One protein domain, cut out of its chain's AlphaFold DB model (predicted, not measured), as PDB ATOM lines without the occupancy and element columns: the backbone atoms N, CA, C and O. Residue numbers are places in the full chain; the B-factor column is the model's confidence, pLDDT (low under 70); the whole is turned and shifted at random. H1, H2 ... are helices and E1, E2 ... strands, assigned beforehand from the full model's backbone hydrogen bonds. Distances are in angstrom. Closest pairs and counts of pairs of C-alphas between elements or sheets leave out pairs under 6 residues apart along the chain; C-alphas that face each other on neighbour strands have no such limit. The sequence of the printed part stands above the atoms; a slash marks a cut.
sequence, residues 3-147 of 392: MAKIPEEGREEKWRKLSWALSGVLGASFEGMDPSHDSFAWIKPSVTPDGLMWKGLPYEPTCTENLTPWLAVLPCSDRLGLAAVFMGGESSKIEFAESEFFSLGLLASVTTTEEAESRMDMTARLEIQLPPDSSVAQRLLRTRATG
ATOM      1  N   MET A   3     295.248 260.036 380.359       84.31
ATOM      2  CA  MET A   3     295.152 261.489 380.498       84.31
ATOM      3  C   MET A   3     295.961 261.920 381.718       84.31
ATOM      4  O   MET A   3     295.813 261.332 382.786       84.31
ATOM      5  N   ALA A   4     296.804 262.938 381.574       85.19
ATOM      6  CA  ALA A   4     297.640 263.433 382.661       85.19
ATOM      7  C   ALA A   4     297.916 264.928 382.506       85.19
ATOM      8  O   ALA A   4     298.232 265.400 381.415       85.19
ATOM      9  N   LYS A   5     297.833 265.680 383.606       86.38
ATOM     10  CA  LYS A   5     298.300 267.067 383.640       86.38
ATOM     11  C   LYS A   5     299.819 267.063 383.811       86.38
ATOM     12  O   LYS A   5     300.308 266.641 384.856       86.38
ATOM     13  N   ILE A   6     300.557 267.502 382.793       84.25
ATOM     14  CA  ILE A   6     302.026 267.478 382.773       84.25
ATOM     15  C   ILE A   6     302.569 268.904 382.589       84.25
ATOM     16  O   ILE A   6     302.113 269.616 381.688       84.25
ATOM     17  N   PRO A   7     303.560 269.329 383.402       85.69
ATOM     18  CA  PRO A   7     304.243 270.610 383.219       85.69
ATOM     19  C   PRO A   7     304.787 270.792 381.792       85.69
ATOM     20  O   PRO A   7     305.193 269.820 381.162       85.69
ATOM     21  N   GLU A   8     304.818 272.032 381.294       84.00
ATOM     22  CA  GLU A   8     305.337 272.365 379.950       84.00
ATOM     23  C   GLU A   8     306.799 271.927 379.763       84.00
ATOM     24  O   GLU A   8     307.162 271.337 378.746       84.00
ATOM     25  N   GLU A   9     307.638 272.171 380.767       89.38
ATOM     26  CA  GLU A   9     309.059 271.848 380.702       89.38
ATOM     27  C   GLU A   9     309.290 270.328 380.730       89.38
ATOM     28  O   GLU A   9     308.902 269.632 381.681       89.38
ATOM     29  N   GLY A  10     309.933 269.806 379.680       86.44
ATOM     30  CA  GLY A  10     310.210 268.374 379.528       86.44
ATOM     31  C   GLY A  10     308.949 267.516 379.373       86.44
ATOM     32  O   GLY A  10     308.962 266.339 379.737       86.44
ATOM     33  N   ARG A  11     307.849 268.097 378.876       87.44
ATOM     34  CA  ARG A  11     306.525 267.463 378.805       87.44
ATOM     35  C   ARG A  11     306.539 266.081 378.140       87.44
ATOM     36  O   ARG A  11     306.000 265.134 378.709       87.44
ATOM     37  N   GLU A  12     307.161 265.951 376.969       88.31
ATOM     38  CA  GLU A  12     307.212 264.684 376.222       88.31
ATOM     39  C   GLU A  12     308.020 263.603 376.952       88.31
ATOM     40  O   GLU A  12     307.603 262.449 377.023       88.31
ATOM     41  N   GLU A  13     309.150 263.973 377.559       90.38
ATOM     42  CA  GLU A  13     309.972 263.038 378.330       90.38
ATOM     43  C   GLU A  13     309.231 262.550 379.582       90.38
ATOM     44  O   GLU A  13     309.244 261.355 379.889       90.38
ATOM     45  N   LYS A  14     308.558 263.462 380.295       90.81
ATOM     46  CA  LYS A  14     307.731 263.134 381.465       90.81
ATOM     47  C   LYS A  14     306.558 262.234 381.086       90.81
ATOM     48  O   LYS A  14     306.294 261.267 381.796       90.81
ATOM     49  N   TRP A  15     305.902 262.507 379.957       90.12
ATOM     50  CA  TRP A  15     304.854 261.638 379.424       90.12
ATOM     51  C   TRP A  15     305.383 260.237 379.119       90.12
ATOM     52  O   TRP A  15     304.779 259.260 379.545       90.12
ATOM     53  N   ARG A  16     306.537 260.126 378.450       90.00
ATOM     54  CA  ARG A  16     307.153 258.831 378.130       90.00
ATOM     55  C   ARG A  16     307.523 258.034 379.383       90.00
ATOM     56  O   ARG A  16     307.282 256.835 379.448       90.00
ATOM     57  N   LYS A  17     308.060 258.695 380.415       90.12
ATOM     58  CA  LYS A  17     308.325 258.049 381.714       90.12
ATOM     59  C   LYS A  17     307.035 257.546 382.365       90.12
ATOM     60  O   LYS A  17     307.020 256.433 382.882       90.12
ATOM     61  N   LEU A  18     305.964 258.341 382.317       89.69
ATOM     62  CA  LEU A  18     304.655 257.956 382.845       89.69
ATOM     63  C   LEU A  18     304.062 256.767 382.077       89.69
ATOM     64  O   LEU A  18     303.628 255.803 382.704       89.69
ATOM     65  N   SER A  19     304.055 256.812 380.742       88.44
ATOM     66  CA  SER A  19     303.497 255.739 379.916       88.44
ATOM     67  C   SER A  19     304.257 254.427 380.111       88.44
ATOM     68  O   SER A  19     303.624 253.386 380.259       88.44
ATOM     69  N   TRP A  20     305.589 254.461 380.208       88.56
ATOM     70  CA  TRP A  20     306.401 253.274 380.497       88.56
ATOM     71  C   TRP A  20     306.183 252.730 381.910       88.56
ATOM     72  O   TRP A  20     306.044 251.520 382.078       88.56
ATOM     73  N   ALA A  21     306.105 253.600 382.920       88.38
ATOM     74  CA  ALA A  21     305.822 253.174 384.290       88.38
ATOM     75  C   ALA A  21     304.449 252.491 384.386       88.38
ATOM     76  O   ALA A  21     304.333 251.412 384.962       88.38
ATOM     77  N   LEU A  22     303.420 253.079 383.768       86.31
ATOM     78  CA  LEU A  22     302.079 252.497 383.736       86.31
ATOM     79  C   LEU A  22     302.016 251.224 382.895       86.31
ATOM     80  O   LEU A  22     301.296 250.307 383.267       86.31
ATOM     81  N   SER A  23     302.777 251.146 381.802       85.56
ATOM     82  CA  SER A  23     302.882 249.933 380.985       85.56
ATOM     83  C   SER A  23     303.451 248.768 381.796       85.56
ATOM     84  O   SER A  23     302.889 247.675 381.774       85.56
ATOM     85  N   GLY A  24     304.497 249.022 382.590       83.69
ATOM     86  CA  GLY A  24     305.075 248.027 383.492       83.69
ATOM     87  C   GLY A  24     304.141 247.640 384.638       83.69
ATOM     88  O   GLY A  24     304.004 246.457 384.934       83.69
ATOM     89  N   VAL A  25     303.469 248.616 385.262       83.19
ATOM     90  CA  VAL A  25     302.539 248.349 386.371       83.19
ATOM     91  C   VAL A  25     301.321 247.580 385.887       83.19
ATOM     92  O   VAL A  25     300.974 246.588 386.505       83.19
ATOM     93  N   LEU A  26     300.677 248.010 384.801       80.50
ATOM     94  CA  LEU A  26     299.421 247.430 384.317       80.50
ATOM     95  C   LEU A  26     299.621 246.229 383.387       80.50
ATOM     96  O   LEU A  26     298.631 245.606 383.007       80.50
ATOM     97  N   GLY A  27     300.861 245.906 383.008       79.06
ATOM     98  CA  GLY A  27     301.155 244.831 382.059       79.06
ATOM     99  C   GLY A  27     300.522 245.061 380.682       79.06
ATOM    100  O   GLY A  27     300.065 244.110 380.057       79.06
ATOM    101  N   ALA A  28     300.426 246.317 380.244       80.50
ATOM    102  CA  ALA A  28     299.787 246.721 378.988       80.50
ATOM    103  C   ALA A  28     300.798 247.424 378.077       80.50
ATOM    104  O   ALA A  28     301.682 248.126 378.571       80.50
ATOM    105  N   SER A  29     300.676 247.293 376.758       80.50
ATOM    106  CA  SER A  29     301.594 247.917 375.806       80.50
ATOM    107  C   SER A  29     301.165 249.347 375.486       80.50
ATOM    108  O   SER A  29     300.377 249.609 374.583       80.50
ATOM    109  N   PHE A  30     301.713 250.323 376.214       81.56
ATOM    110  CA  PHE A  30     301.490 251.746 375.920       81.56
ATOM    111  C   PHE A  30     302.526 252.344 374.964       81.56
ATOM    112  O   PHE A  30     302.631 253.566 374.866       81.56
ATOM    113  N   GLU A  31     303.278 251.515 374.235       74.62
ATOM    114  CA  GLU A  31     304.305 251.971 373.288       74.62
ATOM    115  C   GLU A  31     303.712 252.869 372.201       74.62
ATOM    116  O   GLU A  31     304.249 253.937 371.903       74.62
ATOM    117  N   GLY A  32     302.529 252.503 371.699       73.00
ATOM    118  CA  GLY A  32     301.823 253.328 370.732       73.00
ATOM    119  C   GLY A  32     301.489 254.715 371.281       73.00
ATOM    120  O   GLY A  32     301.398 255.629 370.480       73.00
ATOM    121  N   MET A  33     301.390 254.921 372.606       78.12
ATOM    122  CA  MET A  33     301.153 256.225 373.252       78.12
ATOM    123  C   MET A  33     302.406 257.109 373.378       78.12
ATOM    124  O   MET A  33     302.329 258.182 373.978       78.12
ATOM    125  N   ASP A  34     303.567 256.711 372.861       76.25
ATOM    126  CA  ASP A  34     304.761 257.562 372.885       76.25
ATOM    127  C   ASP A  34     304.517 258.859 372.075       76.25
ATOM    128  O   ASP A  34     303.843 258.811 371.045       76.25
ATOM    129  N   PRO A  35     305.001 260.041 372.508       71.50
ATOM    130  CA  PRO A  35     304.803 261.302 371.785       71.50
ATOM    131  C   PRO A  35     305.347 261.298 370.350       71.50
ATOM    132  O   PRO A  35     304.812 262.004 369.503       71.50
ATOM    133  N   SER A  36     306.369 260.481 370.073       68.12
ATOM    134  CA  SER A  36     306.924 260.270 368.729       68.12
ATOM    135  C   SER A  36     306.010 259.462 367.806       68.12
ATOM    136  O   SER A  36     306.163 259.534 366.587       68.12
ATOM    137  N   HIS A  37     305.060 258.716 368.374       65.12
ATOM    138  CA  HIS A  37     304.032 258.002 367.634       65.12
ATOM    139  C   HIS A  37     302.772 258.866 367.516       65.12
ATOM    140  O   HIS A  37     302.341 259.521 368.470       65.12
ATOM    141  N   ASP A  38     302.123 258.819 366.356       54.75
ATOM    142  CA  ASP A  38     300.892 259.562 366.057       54.75
ATOM    143  C   ASP A  38     299.641 258.891 366.669       54.75
ATOM    144  O   ASP A  38     298.609 258.716 366.027       54.75
ATOM    145  N   SER A  39     299.725 258.458 367.928       52.84
ATOM    146  CA  SER A  39     298.561 258.030 368.705       52.84
ATOM    147  C   SER A  39     297.842 259.236 369.283       52.84
ATOM    148  O   SER A  39     298.358 259.976 370.126       52.84
ATOM    149  N   PHE A  40     296.612 259.428 368.838       52.91
ATOM    150  CA  PHE A  40     295.721 260.445 369.377       52.91
ATOM    151  C   PHE A  40     294.901 259.828 370.509       52.91
ATOM    152  O   PHE A  40     294.653 258.626 370.495       52.91
ATOM    153  N   ALA A  41     294.486 260.612 371.511       49.94
ATOM    154  CA  ALA A  41     293.363 260.218 372.365       49.94
ATOM    155  C   ALA A  41     292.066 260.810 371.844       49.94
ATOM    156  O   ALA A  41     291.991 261.960 371.413       49.94
ATOM    157  N   TRP A  42     291.057 259.962 371.938       55.38
ATOM    158  CA  TRP A  42     289.893 259.976 371.076       55.38
ATOM    159  C   TRP A  42     288.698 260.681 371.712       55.38
ATOM    160  O   TRP A  42     287.844 261.224 371.017       55.38
ATOM    161  N   ILE A  43     288.695 260.774 373.040       54.16
ATOM    162  CA  ILE A  43     287.811 261.642 373.810       54.16
ATOM    163  C   ILE A  43     288.638 262.871 374.156       54.16
ATOM    164  O   ILE A  43     289.484 262.843 375.051       54.16
ATOM    165  N   LYS A  44     288.388 263.968 373.442       54.19
ATOM    166  CA  LYS A  44     288.786 265.279 373.940       54.19
ATOM    167  C   LYS A  44     287.823 265.618 375.080       54.19
ATOM    168  O   LYS A  44     286.622 265.731 374.818       54.19
ATOM    169  N   PRO A  45     288.288 265.757 376.332       55.84
ATOM    170  CA  PRO A  45     287.405 266.188 377.404       55.84
ATOM    171  C   PRO A  45     286.797 267.544 377.033       55.84
ATOM    172  O   PRO A  45     287.463 268.400 376.448       55.84
ATOM    173  N   SER A  46     285.515 267.729 377.353       48.25
ATOM    174  CA  SER A  46     284.743 268.935 377.013       48.25
ATOM    175  C   SER A  46     285.396 270.221 377.535       48.25
ATOM    176  O   SER A  46     285.195 271.292 376.973       48.25
ATOM    177  N   VAL A  47     286.216 270.087 378.579       57.88
ATOM    178  CA  VAL A  47     287.143 271.092 379.086       57.88
ATOM    179  C   VAL A  47     288.535 270.469 379.045       57.88
ATOM    180  O   VAL A  47     288.760 269.429 379.661       57.88
ATOM    181  N   THR A  48     289.469 271.085 378.325       61.78
ATOM    182  CA  THR A  48     290.896 270.747 378.394       61.78
ATOM    183  C   THR A  48     291.582 271.777 379.288       61.78
ATOM    184  O   THR A  48     291.902 272.855 378.790       61.78
ATOM    185  N   PRO A  49     291.762 271.502 380.595       67.94
ATOM    186  CA  PRO A  49     292.572 272.355 381.451       67.94
ATOM    187  C   PRO A  49     293.973 272.540 380.867       67.94
ATOM    188  O   PRO A  49     294.524 271.614 380.261       67.94
ATOM    189  N   ASP A  50     294.570 273.703 381.112       72.25
ATOM    190  CA  ASP A  50     295.937 273.983 380.681       72.25
ATOM    191  C   ASP A  50     296.912 272.925 381.214       72.25
ATOM    192  O   ASP A  50     296.892 272.542 382.392       72.25
ATOM    193  N   GLY A  51     297.764 272.429 380.316       74.12
ATOM    194  CA  GLY A  51     298.751 271.390 380.610       74.12
ATOM    195  C   GLY A  51     298.212 269.957 380.640       74.12
ATOM    196  O   GLY A  51     298.962 269.053 381.003       74.12
ATOM    197  N   LEU A  52     296.951 269.705 380.269       82.69
ATOM    198  CA  LEU A  52     296.438 268.343 380.109       82.69
ATOM    199  C   LEU A  52     296.976 267.704 378.817       82.69
ATOM    200  O   LEU A  52     296.720 268.201 377.725       82.69
ATOM    201  N   MET A  53     297.667 266.572 378.935       81.44
ATOM    202  CA  MET A  53     298.012 265.683 377.824       81.44
ATOM    203  C   MET A  53     297.104 264.451 377.841       81.44
ATOM    204  O   MET A  53     296.761 263.946 378.911       81.44
ATOM    205  N   TRP A  54     296.715 263.959 376.665       80.44
ATOM    206  CA  TRP A  54     295.897 262.758 376.519       80.44
ATOM    207  C   TRP A  54     296.340 261.938 375.297       80.44
ATOM    208  O   TRP A  54     296.581 262.517 374.238       80.44
ATOM    209  N   LYS A  55     296.419 260.601 375.422       78.31
ATOM    210  CA  LYS A  55     296.592 259.658 374.291       78.31
ATOM    211  C   LYS A  55     295.788 258.365 374.458       78.31
ATOM    212  O   LYS A  55     295.463 257.936 375.568       78.31
ATOM    213  N   GLY A  56     295.339 257.824 373.334       76.44
ATOM    214  CA  GLY A  56     294.477 256.653 373.216       76.44
ATOM    215  C   GLY A  56     295.162 255.614 372.344       76.44
ATOM    216  O   GLY A  56     296.075 255.945 371.589       76.44
ATOM    217  N   LEU A  57     294.769 254.358 372.508       75.75
ATOM    218  CA  LEU A  57     295.232 253.276 371.654       75.75
ATOM    219  C   LEU A  57     294.020 252.640 371.008       75.75
ATOM    220  O   LEU A  57     293.098 252.281 371.749       75.75
ATOM    221  N   PRO A  58     294.056 252.446 369.674       67.94
ATOM    222  CA  PRO A  58     292.864 252.059 368.972       67.94
ATOM    223  C   PRO A  58     292.325 250.687 369.349       67.94
ATOM    224  O   PRO A  58     291.127 250.405 369.307       67.94
ATOM    225  N   TYR A  59     293.259 249.828 369.720       70.31
ATOM    226  CA  TYR A  59     292.989 248.497 370.179       70.31
ATOM    227  C   TYR A  59     294.171 248.059 371.036       70.31
ATOM    228  O   TYR A  59     295.243 247.763 370.516       70.31
ATOM    229  N   GLU A  60     293.967 248.054 372.348       72.25
ATOM    230  CA  GLU A  60     294.797 247.312 373.293       72.25
ATOM    231  C   GLU A  60     293.829 246.390 374.044       72.25
ATOM    232  O   GLU A  60     293.052 246.882 374.874       72.25
ATOM    233  N   PRO A  61     293.757 245.094 373.690       67.25
ATOM    234  CA  PRO A  61     292.822 244.186 374.332       67.25
ATOM    235  C   PRO A  61     293.163 244.120 375.818       67.25
ATOM    236  O   PRO A  61     294.315 243.930 376.196       67.25
ATOM    237  N   THR A  62     292.162 244.308 376.676       67.75
ATOM    238  CA  THR A  62     292.369 244.121 378.111       67.75
ATOM    239  C   THR A  62     292.357 242.623 378.382       67.75
ATOM    240  O   THR A  62     291.316 241.977 378.289       67.75
ATOM    241  N   CYS A  63     293.523 242.062 378.669       70.75
ATOM    242  CA  CYS A  63     293.689 240.656 378.988       70.75
ATOM    243  C   CYS A  63     293.374 240.399 380.469       70.75
ATOM    244  O   CYS A  63     293.425 241.300 381.311       70.75
ATOM    245  N   THR A  64     293.088 239.144 380.822       70.00
ATOM    246  CA  THR A  64     292.889 238.758 382.231       70.00
ATOM    247  C   THR A  64     294.134 239.020 383.085       70.00
ATOM    248  O   THR A  64     294.029 239.303 384.278       70.00
ATOM    249  N   GLU A  65     295.315 239.024 382.468       75.00
ATOM    250  CA  GLU A  65     296.580 239.401 383.085       75.00
ATOM    251  C   GLU A  65     296.613 240.873 383.513       75.00
ATOM    252  O   GLU A  65     297.275 241.171 384.503       75.00
ATOM    253  N   ASN A  66     295.865 241.773 382.857       77.06
ATOM    254  CA  ASN A  66     295.758 243.187 383.246       77.06
ATOM    255  C   ASN A  66     294.875 243.398 384.486       77.06
ATOM    256  O   ASN A  66     294.973 244.431 385.152       77.06
ATOM    257  N   LEU A  67     294.034 242.420 384.837       77.12
ATOM    258  CA  LEU A  67     293.196 242.498 386.033       77.12
ATOM    259  C   LEU A  67     294.034 242.367 387.309       77.12
ATOM    260  O   LEU A  67     293.808 243.092 388.270       77.12
ATOM    261  N   THR A  68     295.036 241.488 387.308       78.12
ATOM    262  CA  THR A  68     295.930 241.267 388.457       78.12
ATOM    263  C   THR A  68     296.623 242.549 388.944       78.12
ATOM    264  O   THR A  68     296.528 242.849 390.135       78.12
ATOM    265  N   PRO A  69     297.280 243.352 388.086       80.69
ATOM    266  CA  PRO A  69     297.879 244.603 388.524       80.69
ATOM    267  C   PRO A  69     296.850 245.668 388.897       80.69
ATOM    268  O   PRO A  69     297.094 246.429 389.829       80.69
ATOM    269  N   TRP A  70     295.687 245.718 388.237       81.75
ATOM    270  CA  TRP A  70     294.616 246.628 388.652       81.75
ATOM    271  C   TRP A  70     294.110 246.293 390.062       81.75
ATOM    272  O   TRP A  70     293.946 247.188 390.889       81.75
ATOM    273  N   LEU A  71     293.942 245.003 390.366       79.25
ATOM    274  CA  LEU A  71     293.610 244.523 391.704       79.25
ATOM    275  C   LEU A  71     294.708 244.875 392.707       79.25
ATOM    276  O   LEU A  71     294.391 245.361 393.782       79.25
ATOM    277  N   ALA A  72     295.984 244.721 392.353       79.94
ATOM    278  CA  ALA A  72     297.099 245.050 393.243       79.94
ATOM    279  C   ALA A  72     297.134 246.532 393.674       79.94
ATOM    280  O   ALA A  72     297.670 246.846 394.734       79.94
ATOM    281  N   VAL A  73     296.551 247.436 392.879       78.44
ATOM    282  CA  VAL A  73     296.408 248.865 393.210       78.44
ATOM    283  C   VAL A  73     295.273 249.113 394.219       78.44
ATOM    284  O   VAL A  73     295.229 250.163 394.861       78.44
ATOM    285  N   LEU A  74     294.354 248.157 394.401       77.25
ATOM    286  CA  LEU A  74     293.272 248.277 395.371       77.25
ATOM    287  C   LEU A  74     293.774 248.049 396.809       77.25
ATOM    288  O   LEU A  74     294.550 247.122 397.046       77.25
ATOM    289  N   PRO A  75     293.235 248.791 397.798       73.06
ATOM    290  CA  PRO A  75     293.569 248.666 399.222       73.06
ATOM    291  C   PRO A  75     293.658 247.226 399.762       73.06
ATOM    292  O   PRO A  75     294.510 246.924 400.592       73.06
ATOM    293  N   CYS A  76     292.774 246.341 399.287       73.88
ATOM    294  CA  CYS A  76     292.651 244.953 399.745       73.88
ATOM    295  C   CYS A  76     292.927 243.905 398.661       73.88
ATOM    296  O   CYS A  76     292.645 242.722 398.879       73.88
ATOM    297  N   SER A  77     293.464 244.308 397.507       76.69
ATOM    298  CA  SER A  77     293.610 243.429 396.345       76.69
ATOM    299  C   SER A  77     292.301 242.696 396.016       76.69
ATOM    300  O   SER A  77     291.290 243.337 395.747       76.69
ATOM    301  N   ASP A  78     292.297 241.366 396.089       76.19
ATOM    302  CA  ASP A  78     291.188 240.450 395.833       76.19
ATOM    303  C   ASP A  78     290.569 239.865 397.114       76.19
ATOM    304  O   ASP A  78     289.621 239.085 397.046       76.19
ATOM    305  N   ARG A  79     291.087 240.237 398.291       73.31
ATOM    306  CA  ARG A  79     290.721 239.604 399.567       73.31
ATOM    307  C   ARG A  79     289.393 240.100 400.128       73.31
ATOM    308  O   ARG A  79     288.667 239.326 400.742       73.31
ATOM    309  N   LEU A  80     289.099 241.389 399.961       69.81
ATOM    310  CA  LEU A  80     287.897 242.063 400.468       69.81
ATOM    311  C   LEU A  80     287.466 243.164 399.485       69.81
ATOM    312  O   LEU A  80     288.223 243.545 398.593       69.81
ATOM    313  N   GLY A  81     286.259 243.705 399.658       68.62
ATOM    314  CA  GLY A  81     285.748 244.769 398.792       68.62
ATOM    315  C   GLY A  81     285.065 244.263 397.516       68.62
ATOM    316  O   GLY A  81     284.718 243.090 397.381       68.62
ATOM    317  N   LEU A  82     284.904 245.174 396.553       66.06
ATOM    318  CA  LEU A  82     284.303 244.910 395.240       66.06
ATOM    319  C   LEU A  82     285.045 243.801 394.473       66.06
ATOM    320  O   LEU A  82     284.420 242.960 393.831       66.06
ATOM    321  N   ALA A  83     286.373 243.754 394.598       70.81
ATOM    322  CA  ALA A  83     287.222 242.751 393.967       70.81
ATOM    323  C   ALA A  83     286.887 241.312 394.383       70.81
ATOM    324  O   ALA A  83     286.921 240.415 393.544       70.81
ATOM    325  N   ALA A  84     286.482 241.089 395.638       69.69
ATOM    326  CA  ALA A  84     286.099 239.764 396.125       69.69
ATOM    327  C   ALA A  84     284.830 239.226 395.435       69.69
ATOM    328  O   ALA A  84     284.664 238.016 395.294       69.69
ATOM    329  N   VAL A  85     283.942 240.104 394.954       69.06
ATOM    330  CA  VAL A  85     282.731 239.696 394.218       69.06
ATOM    331  C   VAL A  85     283.083 239.117 392.852       69.06
ATOM    332  O   VAL A  85     282.490 238.121 392.436       69.06
ATOM    333  N   PHE A  86     284.061 239.722 392.177       67.50
ATOM    334  CA  PHE A  86     284.504 239.322 390.842       67.50
ATOM    335  C   PHE A  86     285.536 238.186 390.881       67.50
ATOM    336  O   PHE A  86     285.546 237.330 389.999       67.50
ATOM    337  N   MET A  87     286.363 238.122 391.929       69.88
ATOM    338  CA  MET A  87     287.468 237.159 392.044       69.88
ATOM    339  C   MET A  87     287.178 235.963 392.955       69.88
ATOM    340  O   MET A  87     287.951 235.007 392.959       69.88
ATOM    341  N   GLY A  88     286.065 235.984 393.698       63.62
ATOM    342  CA  GLY A  88     285.731 234.985 394.718       63.62
ATOM    343  C   GLY A  88     285.335 233.595 394.202       63.62
ATOM    344  O   GLY A  88     285.085 232.709 395.015       63.62
ATOM    345  N   GLY A  89     285.255 233.372 392.885       67.06
ATOM    346  CA  GLY A  89     285.007 232.053 392.298       67.06
ATOM    347  C   GLY A  89     285.518 231.923 390.862       67.06
ATOM    348  O   GLY A  89     285.766 232.910 390.178       67.06
ATOM    349  N   GLU A  90     285.674 230.690 390.385       66.12
ATOM    350  CA  GLU A  90     286.118 230.419 389.009       66.12
ATOM    351  C   GLU A  90     285.068 230.876 387.979       66.12
ATOM    352  O   GLU A  90     285.403 231.541 387.002       66.12
ATOM    353  N   SER A  91     283.780 230.661 388.273       68.75
ATOM    354  CA  SER A  91     282.665 231.120 387.433       68.75
ATOM    355  C   SER A  91     282.586 232.646 387.301       68.75
ATOM    356  O   SER A  91     282.231 233.137 386.238       68.75
ATOM    357  N   SER A  92     282.953 233.418 388.332       71.00
ATOM    358  CA  SER A  92     282.882 234.887 388.267       71.00
ATOM    359  C   SER A  92     283.987 235.502 387.404       71.00
ATOM    360  O   SER A  92     283.771 236.549 386.799       71.00
ATOM    361  N   LYS A  93     285.147 234.838 387.296       73.69
ATOM    362  CA  LYS A  93     286.226 235.241 386.379       73.69
ATOM    363  C   LYS A  93     285.833 235.020 384.920       73.69
ATOM    364  O   LYS A  93     286.123 235.867 384.080       73.69
ATOM    365  N   ILE A  94     285.150 233.909 384.642       72.56
ATOM    366  CA  ILE A  94     284.614 233.597 383.312       72.56
ATOM    367  C   ILE A  94     283.526 234.608 382.943       72.56
ATOM    368  O   ILE A  94     283.623 235.237 381.899       72.56
ATOM    369  N   GLU A  95     282.571 234.871 383.841       74.38
ATOM    370  CA  GLU A  95     281.521 235.877 383.615       74.38
ATOM    371  C   GLU A  95     282.086 237.293 383.385       74.38
ATOM    372  O   GLU A  95     281.508 238.073 382.631       74.38
ATOM    373  N   PHE A  96     283.219 237.637 384.013       74.25
ATOM    374  CA  PHE A  96     283.931 238.886 383.732       74.25
ATOM    375  C   PHE A  96     284.530 238.893 382.319       74.25
ATOM    376  O   PHE A  96     284.329 239.850 381.573       74.25
ATOM    377  N   ALA A  97     285.241 237.828 381.943       72.56
ATOM    378  CA  ALA A  97     285.894 237.713 380.639       72.56
ATOM    379  C   ALA A  97     284.898 237.613 379.467       72.56
ATOM    380  O   ALA A  97     285.201 238.070 378.370       72.56
ATOM    381  N   GLU A  98     283.718 237.043 379.704       74.75
ATOM    382  CA  GLU A  98     282.633 236.912 378.723       74.75
ATOM    383  C   GLU A  98     281.716 238.141 378.662       74.75
ATOM    384  O   GLU A  98     280.782 238.174 377.858       74.75
ATOM    385  N   SER A  99     281.946 239.156 379.502       74.19
ATOM    386  CA  SER A  99     281.138 240.372 379.460       74.19
ATOM    387  C   SER A  99     281.289 241.088 378.116       74.19
ATOM    388  O   SER A  99     282.392 241.275 377.607       74.19
ATOM    389  N   GLU A 100     280.163 241.526 377.543       70.56
ATOM    390  CA  GLU A 100     280.155 242.258 376.263       70.56
ATOM    391  C   GLU A 100     280.928 243.580 376.355       70.56
ATOM    392  O   GLU A 100     281.473 244.067 375.365       70.56
ATOM    393  N   PHE A 101     280.971 244.168 377.552       75.25
ATOM    394  CA  PHE A 101     281.681 245.402 377.826       75.25
ATOM    395  C   PHE A 101     282.194 245.419 379.262       75.25
ATOM    396  O   PHE A 101     281.426 245.232 380.212       75.25
ATOM    397  N   PHE A 102     283.467 245.762 379.422       76.44
ATOM    398  CA  PHE A 102     284.032 246.157 380.701       76.44
ATOM    399  C   PHE A 102     285.050 247.285 380.523       76.44
ATOM    400  O   PHE A 102     285.697 247.421 379.485       76.44
ATOM    401  N   SER A 103     285.186 248.123 381.546       77.06
ATOM    402  CA  SER A 103     286.118 249.242 381.581       77.06
ATOM    403  C   SER A 103     286.787 249.324 382.945       77.06
ATOM    404  O   SER A 103     286.117 249.352 383.978       77.06
ATOM    405  N   LEU A 104     288.117 249.392 382.933       79.38
ATOM    406  CA  LEU A 104     288.945 249.638 384.106       79.38
ATOM    407  C   LEU A 104     289.446 251.083 384.062       79.38
ATOM    408  O   LEU A 104     290.106 251.505 383.113       79.38
ATOM    409  N   GLY A 105     289.130 251.845 385.102       81.19
ATOM    410  CA  GLY A 105     289.546 253.226 385.283       81.19
ATOM    411  C   GLY A 105     290.360 253.398 386.558       81.19
ATOM    412  O   GLY A 105     290.052 252.811 387.596       81.19
ATOM    413  N   LEU A 106     291.384 254.241 386.484       81.94
ATOM    414  CA  LEU A 106     292.153 254.720 387.628       81.94
ATOM    415  C   LEU A 106     292.264 256.239 387.500       81.94
ATOM    416  O   LEU A 106     292.822 256.748 386.530       81.94
ATOM    417  N   LEU A 107     291.702 256.958 388.464       83.19
ATOM    418  CA  LEU A 107     291.828 258.403 388.593       83.19
ATOM    419  C   LEU A 107     292.712 258.684 389.800       83.19
ATOM    420  O   LEU A 107     292.360 258.312 390.911       83.19
ATOM    421  N   ALA A 108     293.837 259.354 389.590       83.62
ATOM    422  CA  ALA A 108     294.717 259.779 390.666       83.62
ATOM    423  C   ALA A 108     294.838 261.303 390.671       83.62
ATOM    424  O   ALA A 108     295.053 261.919 389.626       83.62
ATOM    425  N   SER A 109     294.729 261.902 391.851       82.69
ATOM    426  CA  SER A 109     294.930 263.328 392.083       82.69
ATOM    427  C   SER A 109     295.863 263.528 393.263       82.69
ATOM    428  O   SER A 109     295.679 262.919 394.312       82.69
ATOM    429  N   VAL A 110     296.854 264.399 393.100       81.81
ATOM    430  CA  VAL A 110     297.748 264.802 394.186       81.81
ATOM    431  C   VAL A 110     297.302 266.172 394.679       81.81
ATOM    432  O   VAL A 110     297.230 267.117 393.893       81.81
ATOM    433  N   THR A 111     296.976 266.267 395.962       78.94
ATOM    434  CA  THR A 111     296.622 267.496 396.665       78.94
ATOM    435  C   THR A 111     297.753 267.844 397.630       78.94
ATOM    436  O   THR A 111     298.198 267.020 398.424       78.94
ATOM    437  N   THR A 112     298.277 269.065 397.538       77.19
ATOM    438  CA  THR A 112     299.272 269.567 398.494       77.19
ATOM    439  C   THR A 112     298.532 270.383 399.540       77.19
ATOM    440  O   THR A 112     297.808 271.315 399.193       77.19
ATOM    441  N   THR A 113     298.665 270.002 400.806       74.94
ATOM    442  CA  THR A 113     298.085 270.746 401.928       74.94
ATOM    443  C   THR A 113     298.934 271.978 402.252       74.94
ATOM    444  O   THR A 113     300.102 272.062 401.866       74.94
ATOM    445  N   GLU A 114     298.354 272.952 402.962       72.88
ATOM    446  CA  GLU A 114     299.049 274.183 403.382       72.88
ATOM    447  C   GLU A 114     300.288 273.903 404.255       72.88
ATOM    448  O   GLU A 114     301.215 274.707 404.295       72.88
ATOM    449  N   GLU A 115     300.352 272.724 404.879       74.19
ATOM    450  CA  GLU A 115     301.468 272.249 405.705       74.19
ATOM    451  C   GLU A 115     302.609 271.605 404.887       74.19
ATOM    452  O   GLU A 115     303.508 270.982 405.446       74.19
ATOM    453  N   ALA A 116     302.591 271.751 403.555       65.44
ATOM    454  CA  ALA A 116     303.513 271.112 402.608       65.44
ATOM    455  C   ALA A 116     303.447 269.570 402.584       65.44
ATOM    456  O   ALA A 116     304.274 268.920 401.935       65.44
ATOM    457  N   GLU A 117     302.435 268.970 403.213       75.62
ATOM    458  CA  GLU A 117     302.199 267.534 403.139       75.62
ATOM    459  C   GLU A 117     301.451 267.202 401.839       75.62
ATOM    460  O   GLU A 117     300.396 267.770 401.531       75.62
ATOM    461  N   SER A 118     302.031 266.313 401.031       74.75
ATOM    462  CA  SER A 118     301.450 265.884 399.757       74.75
ATOM    463  C   SER A 118     300.585 264.651 399.975       74.75
ATOM    464  O   SER A 118     301.088 263.587 400.331       74.75
ATOM    465  N   ARG A 119     299.286 264.782 399.715       79.69
ATOM    466  CA  ARG A 119     298.311 263.698 399.774       79.69
ATOM    467  C   ARG A 119     297.962 263.245 398.360       79.69
ATOM    468  O   ARG A 119     297.741 264.060 397.471       79.69
ATOM    469  N   MET A 120     297.921 261.937 398.134       78.00
ATOM    470  CA  MET A 120     297.473 261.357 396.869       78.00
ATOM    471  C   MET A 120     296.128 260.676 397.088       78.00
ATOM    472  O   MET A 120     296.040 259.689 397.813       78.00
ATOM    473  N   ASP A 121     295.092 261.195 396.442       80.00
ATOM    474  CA  ASP A 121     293.772 260.582 396.408       80.00
ATOM    475  C   ASP A 121     293.637 259.783 395.107       80.00
ATOM    476  O   ASP A 121     293.848 260.299 394.006       80.00
ATOM    477  N   MET A 122     293.298 258.501 395.228       77.31
ATOM    478  CA  MET A 122     293.161 257.587 394.097       77.31
ATOM    479  C   MET A 122     291.775 256.946 394.101       77.31
ATOM    480  O   MET A 122     291.341 256.370 395.093       77.31
ATOM    481  N   THR A 123     291.087 257.029 392.967       78.25
ATOM    482  CA  THR A 123     289.770 256.440 392.724       78.25
ATOM    483  C   THR A 123     289.882 255.398 391.618       78.25
ATOM    484  O   THR A 123     290.130 255.736 390.459       78.25
ATOM    485  N   ALA A 124     289.663 254.129 391.953       76.19
ATOM    486  CA  ALA A 124     289.513 253.063 390.968       76.19
ATOM    487  C   ALA A 124     288.040 252.914 390.556       76.19
ATOM    488  O   ALA A 124     287.144 252.970 391.399       76.19
ATOM    489  N   ARG A 125     287.776 252.721 389.262       76.69
ATOM    490  CA  ARG A 125     286.434 252.520 388.700       76.69
ATOM    491  C   ARG A 125     286.424 251.248 387.865       76.69
ATOM    492  O   ARG A 125     287.280 251.081 387.007       76.69
ATOM    493  N   LEU A 126     285.444 250.385 388.100       74.75
ATOM    494  CA  LEU A 126     285.148 249.238 387.251       74.75
ATOM    495  C   LEU A 126     283.722 249.403 386.725       74.75
ATOM    496  O   LEU A 126     282.784 249.532 387.512       74.75
ATOM    497  N   GLU A 127     283.570 249.413 385.408       75.12
ATOM    498  CA  GLU A 127     282.272 249.326 384.741       75.12
ATOM    499  C   GLU A 127     282.197 247.990 384.025       75.12
ATOM    500  O   GLU A 127     283.151 247.607 383.359       75.12
ATOM    501  N   ILE A 128     281.093 247.268 384.175       73.25
ATOM    502  CA  ILE A 128     280.911 245.969 383.534       73.25
ATOM    503  C   ILE A 128     279.446 245.755 383.179       73.25
ATOM    504  O   ILE A 128     278.550 246.077 383.965       73.25
ATOM    505  N   GLN A 129     279.212 245.202 381.995       74.19
ATOM    506  CA  GLN A 129     277.908 244.750 381.544       74.19
ATOM    507  C   GLN A 129     277.783 243.246 381.796       74.19
ATOM    508  O   GLN A 129     278.381 242.434 381.097       74.19
ATOM    509  N   LEU A 130     277.003 242.877 382.811       72.12
ATOM    510  CA  LEU A 130     276.750 241.479 383.160       72.12
ATOM    511  C   LEU A 130     275.412 241.004 382.574       72.12
ATOM    512  O   LEU A 130     274.437 241.765 382.605       72.12
ATOM    513  N   PRO A 131     275.322 239.748 382.095       68.12
ATOM    514  CA  PRO A 131     274.052 239.172 381.678       68.12
ATOM    515  C   PRO A 131     273.077 239.066 382.866       68.12
ATOM    516  O   PRO A 131     273.506 238.931 384.014       68.12
ATOM    517  N   PRO A 132     271.755 239.102 382.626       66.25
ATOM    518  CA  PRO A 132     270.751 239.088 383.696       66.25
ATOM    519  C   PRO A 132     270.800 237.824 384.572       66.25
ATOM    520  O   PRO A 132     270.458 237.895 385.753       66.25
ATOM    521  N   ASP A 133     271.273 236.704 384.022       71.00
ATOM    522  CA  ASP A 133     271.391 235.420 384.725       71.00
ATOM    523  C   ASP A 133     272.750 235.233 385.428       71.00
ATOM    524  O   ASP A 133     272.978 234.208 386.070       71.00
ATOM    525  N   SER A 134     273.645 236.227 385.344       73.25
ATOM    526  CA  SER A 134     274.980 236.196 385.951       73.25
ATOM    527  C   SER A 134     274.909 235.950 387.460       73.25
ATOM    528  O   SER A 134     274.191 236.638 388.200       73.25
ATOM    529  N   SER A 135     275.718 235.005 387.945       73.38
ATOM    530  CA  SER A 135     275.838 234.735 389.377       73.38
ATOM    531  C   SER A 135     276.416 235.941 390.126       73.38
ATOM    532  O   SER A 135     276.004 236.227 391.255       73.38
ATOM    533  N   VAL A 136     277.307 236.700 389.478       72.62
ATOM    534  CA  VAL A 136     277.857 237.970 389.970       72.62
ATOM    535  C   VAL A 136     276.764 239.037 390.071       72.62
ATOM    536  O   VAL A 136     276.623 239.668 391.121       72.62
ATOM    537  N   ALA A 137     275.930 239.193 389.039       71.44
ATOM    538  CA  ALA A 137     274.811 240.138 389.052       71.44
ATOM    539  C   ALA A 137     273.807 239.810 390.167       71.44
ATOM    540  O   ALA A 137     273.385 240.698 390.911       71.44
ATOM    541  N   GLN A 138     273.476 238.529 390.357       71.25
ATOM    542  CA  GLN A 138     272.595 238.090 391.441       71.25
ATOM    543  C   GLN A 138     273.190 238.359 392.830       71.25
ATOM    544  O   GLN A 138     272.456 238.767 393.733       71.25
ATOM    545  N   ARG A 139     274.504 238.176 393.022       69.31
ATOM    546  CA  ARG A 139     275.191 238.515 394.284       69.31
ATOM    547  C   ARG A 139     275.126 240.016 394.569       69.31
ATOM    548  O   ARG A 139     274.733 240.386 395.672       69.31
ATOM    549  N   LEU A 140     275.407 240.855 393.567       69.19
ATOM    550  CA  LEU A 140     275.332 242.320 393.672       69.19
ATOM    551  C   LEU A 140     273.901 242.819 393.958       69.19
ATOM    552  O   LEU A 140     273.699 243.747 394.746       69.19
ATOM    553  N   LEU A 141     272.889 242.183 393.362       65.00
ATOM    554  CA  LEU A 141     271.476 242.489 393.613       65.00
ATOM    555  C   LEU A 141     271.004 242.022 395.000       65.00
ATOM    556  O   LEU A 141     270.193 242.703 395.623       65.00
ATOM    557  N   ARG A 142     271.520 240.903 395.525       60.97
ATOM    558  CA  ARG A 142     271.212 240.452 396.895       60.97
ATOM    559  C   ARG A 142     271.773 241.400 397.951       60.97
ATOM    560  O   ARG A 142     271.055 241.715 398.895       60.97
ATOM    561  N   THR A 143     272.988 241.917 397.762       55.16
ATOM    562  CA  THR A 143     273.561 242.957 398.639       55.16
ATOM    563  C   THR A 143     272.727 244.242 398.667       55.16
ATOM    564  O   THR A 143     272.678 244.910 399.693       55.16
ATOM    565  N   ARG A 144     271.993 244.559 397.589       51.31
ATOM    566  CA  ARG A 144     271.062 245.701 397.525       51.31
ATOM    567  C   ARG A 144     269.792 245.494 398.363       51.31
ATOM    568  O   ARG A 144     269.268 246.451 398.924       51.31
ATOM    569  N   ALA A 145     269.270 244.268 398.433       44.00
ATOM    570  CA  ALA A 145     267.989 243.977 399.087       44.00
ATOM    571  C   ALA A 145     268.044 244.075 400.625       44.00
ATOM    572  O   ALA A 145     267.011 244.229 401.268       44.00
ATOM    573  N   THR A 146     269.238 244.016 401.219       50.44
ATOM    574  CA  THR A 146     269.433 244.070 402.676       50.44
ATOM    575  C   THR A 146     269.460 245.484 403.267       50.44
ATOM    576  O   THR A 146     269.667 245.618 404.470       50.44
ATOM    577  N   GLY A 147     269.261 246.539 402.465       38.06
ATOM    578  CA  GLY A 147     269.118 247.925 402.947       38.06
ATOM    579  C   GLY A 147     270.371 248.549 403.573       38.06
ATOM    580  O   GLY A 147     270.322 249.692 404.013       38.06
TER     581      GLY A 147
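What this domain is: This is residues 3 to 147 of the 392 residues of the protein "Subunit of the glycosylphosphatidylinositol transamidase complex-like protein" of Perkinsus olseni (UniProt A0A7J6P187). A long hairpin of two strands, E3 and E4, runs from a cluster of three short helices, H3, H4 and H5, at the end where E3 begins and E4 ends, past the small sheet E1 E2, whose strand E1 is near E3 and which has H1 near it, to a turn at residues 113 to 117 that lies away from both groups. H2 lies between the groups and meets the end of H1, and the last residues, 141 to 147, stick out free. The printed part has 145 residues, with five named helices and four named strands in the order E1 H1 E2 H2 H3 H4 E3 E4 H5; both two-stranded sheets, E1 - E2 and E3 - E4, are antiparallel, and the class is mixed, helices and strands. The whole is loose, with a radius of gyration of the C-alphas of 18.0 A and spans of 51 by 41 by 29 A.

Where its parts are: E1 is residues 3 to 5, beginning at C-alpha 3 at (295.152, 261.489, 380.498). H1, residues 11 to 26, is 22.0 A long. E2 is residues 52 to 55, H2 residues 64 to 72, H3 residues 82 to 87 and H4 residues 90 to 97. E3, residues 102 to 112, is 33.1 A long and begins at C-alpha 102 at (284.032, 246.157, 380.701). E4, residues 118 to 128, is 32.9 A long. H5, residues 135 to 145, is 15.5 A long and ends at C-alpha 145 at (267.989, 243.977, 399.087).

How they stand to each other: E1 and E2 are antiparallel at 156 degrees, with N 4 and O 53 at 2.8 A, within hydrogen-bond range. H1 is near E2, with 6 pairs of C-alphas within 10 A. H1 touches H2 with residues 25 to 26 alone, about perpendicular at 77 degrees; the closest C-alphas, of Leu 26 and Pro 69, are 5.3 A apart. The closest C-alphas of H2 and E3, of Trp 70 and Leu 104, are 7.9 A apart. E3 and E4 form a hairpin, antiparallel at 167 degrees, with N 103 and O 127 at 2.8 A and N 111 and O 119 at 2.8 A, within hydrogen-bond range. E1 and E3 are near each other, with 5 pairs of C-alphas within 10 A. H3 and H4 touch only at the corner, Phe 86 to Ser 92 at 5.4 A between C-alphas. H5 touches H3 at a shallow tilt of 28 degrees, opposite ways, the closest C-alphas being those of Val 85 and Val 136, 6.7 A apart. H5 also touches H4, about perpendicular at 85 degrees, the closest C-alphas being those of Ser 92 and Val 136, 6.1 A apart. H1 and H5 are apart. Every O i to N i+4 pair is within hydrogen-bond range in H1, H4 and H5, against 3 of 5 in H2 and 1 of 2 in H3.

The domain as a whole: The two C-alphas farthest apart, of Glu 9 and Thr 146, are 53.1 A apart. The printed part has no cut. The link from H1 to E2, residues 27 to 51, is long. The mean pLDDT of the printed part is 73.8; 40 residues are under 70, among them residues 36 to 49, 84 to 91 and 139 to 147.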